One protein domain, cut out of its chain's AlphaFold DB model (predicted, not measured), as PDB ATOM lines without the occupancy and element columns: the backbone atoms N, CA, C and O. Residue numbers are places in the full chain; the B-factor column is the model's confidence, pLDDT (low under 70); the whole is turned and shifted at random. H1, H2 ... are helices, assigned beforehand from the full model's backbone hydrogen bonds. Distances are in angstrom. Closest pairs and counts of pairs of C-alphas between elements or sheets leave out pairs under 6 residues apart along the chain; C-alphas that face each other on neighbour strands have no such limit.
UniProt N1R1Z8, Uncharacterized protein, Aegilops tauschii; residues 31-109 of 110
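This is residues 31 to 109 of the 110 residues of an uncharacterized protein of Aegilops tauschii (UniProt N1R1Z8). One long helix, H2, runs out of a small head made mostly of loops, like a handle; residues 82 to 109 stick out as an arm, and the short helix H1 lies in the head. The printed part has 79 residues with two named helices, H1 then H2, and no named strand. The class is all helix, though under half of the residues, 36 of 79, are in named elements. The whole is extended, with a radius of gyration of the C-alphas of 20.6 A and spans of 69 by 27 by 17 A.

H2, residues 76 to 107, has every O i to N i+4 pair within hydrogen-bond range. H1, residues 42 to 45, is too short for such a pair. The two are apart.

H2 is 47.0 A long, from C-alpha 76 at (130.151, 163.668, 148.267) to C-alpha 107 at (167.899, 174.518, 174.001). H1 begins at C-alpha 42, (123.979, 177.489, 143.569).

The C-alphas farthest apart, of Val 49 and Asn 109, are 69.5 A apart. Without residues 82 to 109, 51 residues span 28 by 28 by 12 A. The link from H1 to H2 is long, 30 residues. The printed part has no cut. Residues 95 to 109 have pLDDT under 70.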
ATOM      1  N   TYR A  31     137.532 174.347 144.956       90.62
ATOM      2  CA  TYR A  31     136.660 174.710 143.843       90.62
ATOM      3  C   TYR A  31     136.042 173.445 143.267       90.62
ATOM      4  O   TYR A  31     136.746 172.479 142.973       90.62
ATOM      5  N   VAL A  32     134.723 173.457 143.123       91.00
ATOM      6  CA  VAL A  32     133.943 172.277 142.764       91.00
ATOM      7  C   VAL A  32     133.110 172.633 141.550       91.00
ATOM      8  O   VAL A  32     132.304 173.558 141.591       91.00
ATOM      9  N   LEU A  33     133.341 171.906 140.464       93.25
ATOM     10  CA  LEU A  33     132.600 172.022 139.217       93.25
ATOM     11  C   LEU A  33     131.903 170.686 138.976       93.25
ATOM     12  O   LEU A  33     132.516 169.634 139.159       93.25
ATOM     13  N   GLY A  34     130.638 170.722 138.577       93.00
ATOM     14  CA  GLY A  34     129.869 169.503 138.376       93.00
ATOM     15  C   GLY A  34     128.404 169.768 138.071       93.00
ATOM     16  O   GLY A  34     128.034 170.846 137.610       93.00
ATOM     17  N   ASP A  35     127.595 168.747 138.326       92.00
ATOM     18  CA  ASP A  35     126.148 168.742 138.149       92.00
ATOM     19  C   ASP A  35     125.423 168.824 139.508       92.00
ATOM     20  O   ASP A  35     125.973 169.285 140.512       92.00
ATOM     21  N   SER A  36     124.176 168.355 139.550       92.50
ATOM     22  CA  SER A  36     123.356 168.303 140.759       92.50
ATOM     23  C   SER A  36     124.005 167.551 141.926       92.50
ATOM     24  O   SER A  36     123.749 167.899 143.080       92.50
ATOM     25  N   GLN A  37     124.870 166.563 141.679       92.56
ATOM     26  CA  GLN A  37     125.543 165.816 142.747       92.56
ATOM     27  C   GLN A  37     126.583 166.658 143.486       92.56
ATOM     28  O   GLN A  37     126.884 166.386 144.651       92.56
ATOM     29  N   ALA A  38     127.128 167.672 142.817       94.25
ATOM     30  CA  ALA A  38     128.119 168.579 143.370       94.25
ATOM     31  C   ALA A  38     127.517 169.911 143.849       94.25
ATOM     32  O   ALA A  38     128.220 170.689 144.494       94.25
ATOM     33  N   ASP A  39     126.238 170.177 143.563       92.88
ATOM     34  CA  ASP A  39     125.602 171.442 143.924       92.88
ATOM     35  C   ASP A  39     125.393 171.572 145.442       92.88
ATOM     36  O   ASP A  39     124.942 170.645 146.123       92.88
ATOM     37  N   ALA A  40     125.719 172.756 145.955       92.19
ATOM     38  CA  ALA A  40     125.573 173.163 147.350       92.19
ATOM     39  C   ALA A  40     124.556 174.308 147.528       92.19
ATOM     40  O   ALA A  40     124.539 174.969 148.568       92.19
ATOM     41  N   GLY A  41     123.717 174.547 146.518       93.00
ATOM     42  CA  GLY A  41     122.604 175.499 146.555       93.00
ATOM     43  C   GLY A  41     122.737 176.612 145.526       93.00
ATOM     44  O   GLY A  41     121.941 177.548 145.532       93.00
ATOM     45  N   THR A  42     123.709 176.508 144.624       93.06
ATOM     46  CA  THR A  42     123.979 177.489 143.569       93.06
ATOM     47  C   THR A  42     122.755 177.663 142.679       93.06
ATOM     48  O   THR A  42     122.371 178.789 142.355       93.06
ATOM     49  N   ASN A  43     122.077 176.560 142.353       94.31
ATOM     50  CA  ASN A  43     120.914 176.596 141.474       94.31
ATOM     51  C   ASN A  43     119.691 177.290 142.094       94.31
ATOM     52  O   ASN A  43     118.822 177.755 141.359       94.31
ATOM     53  N   ASN A  44     119.632 177.450 143.419       94.75
ATOM     54  CA  ASN A  44     118.526 178.151 144.084       94.75
ATOM     55  C   ASN A  44     118.503 179.657 143.758       94.75
ATOM     56  O   ASN A  44     117.490 180.327 143.982       94.75
ATOM     57  N   HIS A  45     119.602 180.180 143.208       94.56
ATOM     58  CA  HIS A  45     119.746 181.566 142.764       94.56
ATOM     59  C   HIS A  45     119.422 181.770 141.278       94.56
ATOM     60  O   HIS A  45     119.422 182.905 140.804       94.56
ATOM     61  N   LEU A  46     119.136 180.695 140.538       94.38
ATOM     62  CA  LEU A  46     118.803 180.742 139.118       94.38
ATOM     63  C   LEU A  46     117.287 180.606 138.908       94.38
ATOM     64  O   LEU A  46     116.575 179.965 139.686       94.38
ATOM     65  N   VAL A  47     116.780 181.187 137.818       95.69
ATOM     66  CA  VAL A  47     115.382 181.023 137.386       95.69
ATOM     67  C   VAL A  47     115.265 179.708 136.609       95.69
ATOM     68  O   VAL A  47     115.262 179.682 135.382       95.69
ATOM     69  N   THR A  48     115.242 178.596 137.340       92.25
ATOM     70  CA  THR A  48     115.154 177.233 136.799       92.25
ATOM     71  C   THR A  48     114.250 176.365 137.668       92.25
ATOM     72  O   THR A  48     114.024 176.669 138.837       92.25
ATOM     73  N   VAL A  49     113.742 175.273 137.099       93.50
ATOM     74  CA  VAL A  49     113.052 174.210 137.848       93.50
ATOM     75  C   VAL A  49     114.031 173.268 138.549       93.50
ATOM     76  O   VAL A  49     113.651 172.572 139.480       93.50
ATOM     77  N   LEU A  50     115.292 173.248 138.112       93.94
ATOM     78  CA  LEU A  50     116.347 172.403 138.669       93.94
ATOM     79  C   LEU A  50     116.911 173.045 139.939       93.94
ATOM     80  O   LEU A  50     118.045 173.514 139.937       93.94
ATOM     81  N   ARG A  51     116.111 173.113 141.002       94.19
ATOM     82  CA  ARG A  51     116.501 173.724 142.278       94.19
ATOM     83  C   ARG A  51     116.685 172.660 143.350       94.19
ATOM     84  O   ARG A  51     116.034 171.620 143.349       94.19
ATOM     85  N   ALA A  52     117.576 172.934 144.289       94.12
ATOM     86  CA  ALA A  52     117.875 172.048 145.402       94.12
ATOM     87  C   ALA A  52     117.114 172.440 146.686       94.12
ATOM     88  O   ALA A  52     117.526 172.074 147.790       94.12
ATOM     89  N   ASP A  53     116.024 173.205 146.552       94.31
ATOM     90  CA  ASP A  53     115.178 173.718 147.636       94.31
ATOM     91  C   ASP A  53     113.804 173.026 147.737       94.31
ATOM     92  O   ASP A  53     112.868 173.555 148.337       94.31
ATOM     93  N   HIS A  54     113.675 171.820 147.178       93.25
ATOM     94  CA  HIS A  54     112.435 171.050 147.231       93.25
ATOM     95  C   HIS A  54     112.182 170.398 148.605       93.25
ATOM     96  O   HIS A  54     113.137 170.057 149.301       93.25
ATOM     97  N   PRO A  55     110.911 170.126 148.978       91.50
ATOM     98  CA  PRO A  55     110.567 169.562 150.291       91.50
ATOM     99  C   PRO A  55     111.185 168.193 150.609       91.50
ATOM    100  O   PRO A  55     111.345 167.853 151.774       91.50
ATOM    101  N   HIS A  56     111.507 167.392 149.589       91.69
ATOM    102  CA  HIS A  56     112.136 166.081 149.774       91.69
ATOM    103  C   HIS A  56     113.658 166.175 149.969       91.69
ATOM    104  O   HIS A  56     114.284 165.200 150.383       91.69
ATOM    105  N   ASN A  57     114.259 167.336 149.702       93.75
ATOM    106  CA  ASN A  57     115.677 167.562 149.934       93.75
ATOM    107  C   ASN A  57     115.861 167.877 151.421       93.75
ATOM    108  O   ASN A  57     115.225 168.784 151.950       93.75
ATOM    109  N   GLY A  58     116.725 167.135 152.108       93.44
ATOM    110  CA  GLY A  58     116.975 167.319 153.542       93.44
ATOM    111  C   GLY A  58     115.814 166.951 154.479       93.44
ATOM    112  O   GLY A  58     115.785 167.442 155.607       93.44
ATOM    113  N   VAL A  59     114.874 166.100 154.058       93.44
ATOM    114  CA  VAL A  59     113.806 165.569 154.924       93.44
ATOM    115  C   VAL A  59     114.340 164.811 156.153       93.44
ATOM    116  O   VAL A  59     113.784 164.964 157.237       93.44
ATOM    117  N   ASP A  60     115.461 164.094 156.032       92.00
ATOM    118  CA  ASP A  60     116.110 163.377 157.146       92.00
ATOM    119  C   ASP A  60     117.059 164.283 157.950       92.00
ATOM    120  O   ASP A  60     117.637 163.859 158.954       92.00
ATOM    121  N   TYR A  61     117.259 165.536 157.525       88.75
ATOM    122  CA  TYR A  61     118.126 166.476 158.231       88.75
ATOM    123  C   TYR A  61     117.405 167.154 159.399       88.75
ATOM    124  O   TYR A  61     116.190 167.360 159.347       88.75
ATOM    125  N   PRO A  62     118.138 167.565 160.453       90.12
ATOM    126  CA  PRO A  62     117.550 168.291 161.570       90.12
ATOM    127  C   PRO A  62     116.756 169.513 161.095       90.12
ATOM    128  O   PRO A  62     117.295 170.421 160.462       90.12
ATOM    129  N   GLY A  63     115.463 169.528 161.411       89.50
ATOM    130  CA  GLY A  63     114.542 170.590 161.015       89.50
ATOM    131  C   GLY A  63     113.837 170.375 159.674       89.50
ATOM    132  O   GLY A  63     113.036 171.234 159.320       89.50
ATOM    133  N   CYS A  64     114.092 169.266 158.967       90.56
ATOM    134  CA  CYS A  64     113.398 168.858 157.737       90.56
ATOM    135  C   CYS A  64     113.335 169.983 156.690       90.56
ATOM    136  O   CYS A  64     112.303 170.228 156.063       90.56
ATOM    137  N   LYS A  65     114.436 170.731 156.569       92.19
ATOM    138  CA  LYS A  65     114.574 171.866 155.656       92.19
ATOM    139  C   LYS A  65     115.519 171.500 154.532       92.19
ATOM    140  O   LYS A  65     116.566 170.894 154.765       92.19
ATOM    141  N   ALA A  66     115.186 171.981 153.340       92.81
ATOM    142  CA  ALA A  66     116.064 171.858 152.198       92.81
ATOM    143  C   ALA A  66     117.439 172.456 152.491       92.81
ATOM    144  O   ALA A  66     117.579 173.603 152.916       92.81
ATOM    145  N   THR A  67     118.464 171.639 152.269       93.19
ATOM    146  CA  THR A  67     119.860 171.965 152.571       93.19
ATOM    147  C   THR A  67     120.539 172.715 151.429       93.19
ATOM    148  O   THR A  67     121.689 173.121 151.576       93.19
ATOM    149  N   GLY A  68     119.875 172.860 150.279       93.31
ATOM    150  CA  GLY A  68     120.499 173.323 149.040       93.31
ATOM    151  C   GLY A  68     121.284 172.235 148.307       93.31
ATOM    152  O   GLY A  68     121.950 172.540 147.330       93.31
ATOM    153  N   ARG A  69     121.215 170.968 148.730       95.25
ATOM    154  CA  ARG A  69     121.783 169.829 147.990       95.25
ATOM    155  C   ARG A  69     120.659 169.032 147.333       95.25
ATOM    156  O   ARG A  69     119.572 168.928 147.901       95.25
ATOM    157  N   PHE A  70     120.920 168.420 146.176       94.94
ATOM    158  CA  PHE A  70     120.006 167.460 145.530       94.94
ATOM    159  C   PHE A  70     120.048 166.088 146.215       94.94
ATOM    160  O   PHE A  70     120.221 165.046 145.586       94.94
ATOM    161  N   SER A  71     119.970 166.081 147.538       92.75
ATOM    162  CA  SER A  71     120.025 164.874 148.344       92.75
ATOM    163  C   SER A  71     119.311 165.098 149.667       92.75
ATOM    164  O   SER A  71     118.901 166.208 150.019       92.75
ATOM    165  N   ASN A  72     119.213 164.027 150.448       93.06
ATOM    166  CA  ASN A  72     118.668 164.101 151.788       93.06
ATOM    167  C   ASN A  72     119.653 164.675 152.824       93.06
ATOM    168  O   ASN A  72     119.554 164.358 154.004       93.06
ATOM    169  N   GLY A  73     120.656 165.456 152.395       87.62
ATOM    170  CA  GLY A  73     121.721 165.877 153.290       87.62
ATOM    171  C   GLY A  73     123.002 166.386 152.648       87.62
ATOM    172  O   GLY A  73     122.978 167.176 151.710       87.62
ATOM    173  N   LYS A  74     124.133 165.960 153.220       91.12
ATOM    174  CA  LYS A  74     125.479 166.193 152.687       91.12
ATOM    175  C   LYS A  74     125.698 165.356 151.431       91.12
ATOM    176  O   LYS A  74     125.316 164.187 151.389       91.12
ATOM    177  N   ASN A  75     126.333 165.941 150.426       92.44
ATOM    178  CA  ASN A  75     126.763 165.233 149.223       92.44
ATOM    179  C   ASN A  75     128.240 164.802 149.338       92.44
ATOM    180  O   ASN A  75     128.919 165.085 150.326       92.44
ATOM    181  N   PHE A  76     128.751 164.111 148.316       92.44
ATOM    182  CA  PHE A  76     130.151 163.668 148.267       92.44
ATOM    183  C   PHE A  76     131.153 164.820 148.463       92.44
ATOM    184  O   PHE A  76     132.178 164.650 149.125       92.44
ATOM    185  N   VAL A  77     130.842 166.003 147.936       93.62
ATOM    186  CA  VAL A  77     131.698 167.191 148.016       93.62
ATOM    187  C   VAL A  77     131.819 167.694 149.452       93.62
ATOM    188  O   VAL A  77     132.920 168.045 149.879       93.62
ATOM    189  N   ASP A  78     130.733 167.669 150.225       92.50
ATOM    190  CA  ASP A  78     130.768 168.019 151.648       92.50
ATOM    191  C   ASP A  78     131.723 167.085 152.427       92.50
ATOM    192  O   ASP A  78     132.479 167.537 153.295       92.50
ATOM    193  N   PHE A  79     131.739 165.785 152.103       92.88
ATOM    194  CA  PHE A  79     132.675 164.825 152.707       92.88
ATOM    195  C   PHE A  79     134.117 165.057 152.248       92.88
ATOM    196  O   PHE A  79     135.040 165.008 153.066       92.88
ATOM    197  N   LEU A  80     134.320 165.361 150.965       92.12
ATOM    198  CA  LEU A  80     135.638 165.663 150.417       92.12
ATOM    199  C   LEU A  80     136.231 166.930 151.046       92.12
ATOM    200  O   LEU A  80     137.388 166.925 151.469       92.12
ATOM    201  N   GLY A  81     135.432 167.990 151.179       91.00
ATOM    202  CA  GLY A  81     135.832 169.226 151.849       91.00
ATOM    203  C   GLY A  81     136.226 168.990 153.307       91.00
ATOM    204  O   GLY A  81     137.266 169.480 153.751       91.00
ATOM    205  N   ALA A  82     135.460 168.170 154.036       90.50
ATOM    206  CA  ALA A  82     135.801 167.785 155.404       90.50
ATOM    207  C   ALA A  82     137.127 167.008 155.476       90.50
ATOM    208  O   ALA A  82     137.961 167.295 156.336       90.50
ATOM    209  N   TYR A  83     137.354 166.067 154.555       89.81
ATOM    210  CA  TYR A  83     138.591 165.289 154.496       89.81
ATOM    211  C   TYR A  83     139.818 166.162 154.192       89.81
ATOM    212  O   TYR A  83     140.837 166.064 154.879       89.81
ATOM    213  N   VAL A  84     139.717 167.055 153.201       87.50
ATOM    214  CA  VAL A  84     140.792 167.995 152.844       87.50
ATOM    215  C   VAL A  84     141.101 168.934 154.012       87.50
ATOM    216  O   VAL A  84     142.271 169.115 154.360       87.50
ATOM    217  N   CYS A  85     140.068 169.477 154.658       83.62
ATOM    218  CA  CYS A  85     140.219 170.336 155.830       83.62
ATOM    219  C   CYS A  85     140.902 169.599 156.993       83.62
ATOM    220  O   CYS A  85     141.864 170.112 157.564       83.62
ATOM    221  N   LEU A  86     140.481 168.365 157.297       83.31
ATOM    222  CA  LEU A  86     141.083 167.556 158.358       83.31
ATOM    223  C   LEU A  86     142.551 167.232 158.060       83.31
ATOM    224  O   LEU A  86     143.399 167.399 158.935       83.31
ATOM    225  N   LYS A  87     142.883 166.838 156.825       82.75
ATOM    226  CA  LYS A  87     144.274 166.590 156.418       82.75
ATOM    227  C   LYS A  87     145.142 167.839 156.595       82.75
ATOM    228  O   LYS A  87     146.273 167.732 157.072       82.75
ATOM    229  N   GLN A  88     144.619 169.013 156.243       79.31
ATOM    230  CA  GLN A  88     145.337 170.272 156.426       79.31
ATOM    231  C   GLN A  88     145.502 170.626 157.904       79.31
ATOM    232  O   GLN A  88     146.597 171.013 158.314       79.31
ATOM    233  N   LEU A  89     144.447 170.466 158.705       81.50
ATOM    234  CA  LEU A  89     144.496 170.689 160.146       81.50
ATOM    235  C   LEU A  89     145.566 169.798 160.780       81.50
ATOM    236  O   LEU A  89     146.420 170.297 161.504       81.50
ATOM    237  N   MET A  90     145.576 168.503 160.456       80.19
ATOM    238  CA  MET A  90     146.596 167.580 160.954       80.19
ATOM    239  C   MET A  90     148.001 168.003 160.512       80.19
ATOM    240  O   MET A  90     148.896 168.081 161.347       80.19
ATOM    241  N   SER A  91     148.196 168.353 159.236       77.56
ATOM    242  CA  SER A  91     149.485 168.846 158.725       77.56
ATOM    243  C   SER A  91     149.967 170.105 159.462       77.56
ATOM    244  O   SER A  91     151.129 170.196 159.862       77.56
ATOM    245  N   SER A  92     149.067 171.061 159.704       76.75
ATOM    246  CA  SER A  92     149.365 172.289 160.446       76.75
ATOM    247  C   SER A  92     149.702 172.003 161.913       76.75
ATOM    248  O   SER A  92     150.712 172.497 162.414       76.75
ATOM    249  N   LEU A  93     148.925 171.140 162.580       75.25
ATOM    250  CA  LEU A  93     149.174 170.717 163.961       75.25
ATOM    251  C   LEU A  93     150.536 170.016 164.113       75.25
ATOM    252  O   LEU A  93     151.298 170.354 165.021       75.25
ATOM    253  N   PHE A  94     150.881 169.094 163.207       73.62
ATOM    254  CA  PHE A  94     152.177 168.403 163.221       73.62
ATOM    255  C   PHE A  94     153.350 169.337 162.888       73.62
ATOM    256  O   PHE A  94     154.406 169.238 163.517       73.62
ATOM    257  N   SER A  95     153.176 170.284 161.963       68.38
ATOM    258  CA  SER A  95     154.184 171.318 161.681       68.38
ATOM    259  C   SER A  95     154.464 172.178 162.922       68.38
ATOM    260  O   SER A  95     155.612 172.379 163.320       68.38
ATOM    261  N   HIS A  96     153.414 172.599 163.631       59.97
ATOM    262  CA  HIS A  96     153.564 173.431 164.824       59.97
ATOM    263  C   HIS A  96     154.185 172.681 166.018       59.97
ATOM    264  O   HIS A  96     154.918 173.282 166.813       59.97
ATOM    265  N   GLN A  97     153.920 171.375 166.156       60.78
ATOM    266  CA  GLN A  97     154.552 170.532 167.179       60.78
ATOM    267  C   GLN A  97     156.015 170.211 166.858       60.78
ATOM    268  O   GLN A  97     156.858 170.318 167.749       60.78
ATOM    269  N   THR A  98     156.344 169.876 165.607       57.72
ATOM    270  CA  THR A  98     157.738 169.610 165.200       57.72
ATOM    271  C   THR A  98     158.621 170.847 165.373       57.72
ATOM    272  O   THR A  98     159.751 170.720 165.847       57.72
ATOM    273  N   PHE A  99     158.097 172.052 165.122       55.72
ATOM    274  CA  PHE A  99     158.816 173.300 165.403       55.72
ATOM    275  C   PHE A  99     159.112 173.489 166.901       55.72
ATOM    276  O   PHE A  99     160.245 173.795 167.276       55.72
ATOM    277  N   LYS A 100     158.127 173.246 167.780       59.22
ATOM    278  CA  LYS A 100     158.315 173.335 169.243       59.22
ATOM    279  C   LYS A 100     159.311 172.298 169.769       59.22
ATOM    280  O   LYS A 100     160.144 172.642 170.603       59.22
ATOM    281  N   LEU A 101     159.266 171.064 169.264       58.47
ATOM    282  CA  LEU A 101     160.223 170.006 169.615       58.47
ATOM    283  C   LEU A 101     161.640 170.299 169.098       58.47
ATOM    284  O   LEU A 101     162.608 170.071 169.819       58.47
ATOM    285  N   SER A 102     161.773 170.869 167.899       56.09
ATOM    286  CA  SER A 102     163.064 171.288 167.333       56.09
ATOM    287  C   SER A 102     163.711 172.424 168.140       56.09
ATOM    288  O   SER A 102     164.906 172.375 168.443       56.09
ATOM    289  N   ILE A 103     162.921 173.414 168.575       57.78
ATOM    290  CA  ILE A 103     163.396 174.505 169.443       57.78
ATOM    291  C   ILE A 103     163.740 173.990 170.846       57.78
ATOM    292  O   ILE A 103     164.774 174.369 171.396       57.78
ATOM    293  N   ALA A 104     162.909 173.115 171.422       59.03
ATOM    294  CA  ALA A 104     163.179 172.522 172.728       59.03
ATOM    295  C   ALA A 104     164.477 171.699 172.704       59.03
ATOM    296  O   ALA A 104     165.324 171.899 173.565       59.03
ATOM    297  N   SER A 105     164.683 170.871 171.674       58.00
ATOM    298  CA  SER A 105     165.889 170.048 171.491       58.00
ATOM    299  C   SER A 105     167.168 170.874 171.261       58.00
ATOM    300  O   SER A 105     168.236 170.518 171.761       58.00
ATOM    301  N   ARG A 106     167.071 172.033 170.590       54.28
ATOM    302  CA  ARG A 106     168.200 172.977 170.457       54.28
ATOM    303  C   ARG A 106     168.554 173.712 171.753       54.28
ATOM    304  O   ARG A 106     169.698 174.126 171.889       54.28
ATOM    305  N   ARG A 107     167.620 173.879 172.699       55.25
ATOM    306  CA  ARG A 107     167.899 174.518 174.001       55.25
ATOM    307  C   ARG A 107     168.571 173.600 175.023       55.25
ATOM    308  O   ARG A 107     169.140 174.125 175.968       55.25
ATOM    309  N   VAL A 108     168.503 172.277 174.863       56.88
ATOM    310  CA  VAL A 108     169.118 171.321 175.810       56.88
ATOM    311  C   VAL A 108     170.557 170.934 175.431       56.88
ATOM    312  O   VAL A 108     171.201 170.214 176.178       56.88
ATOM    313  N   ASN A 109     171.059 171.398 174.280       49.44
ATOM    314  CA  ASN A 109     172.417 171.126 173.779       49.44
ATOM    315  C   ASN A 109     173.359 172.353 173.856       49.44
ATOM    316  O   ASN A 109     174.282 172.464 173.049       49.44
TER     317      ASN A 109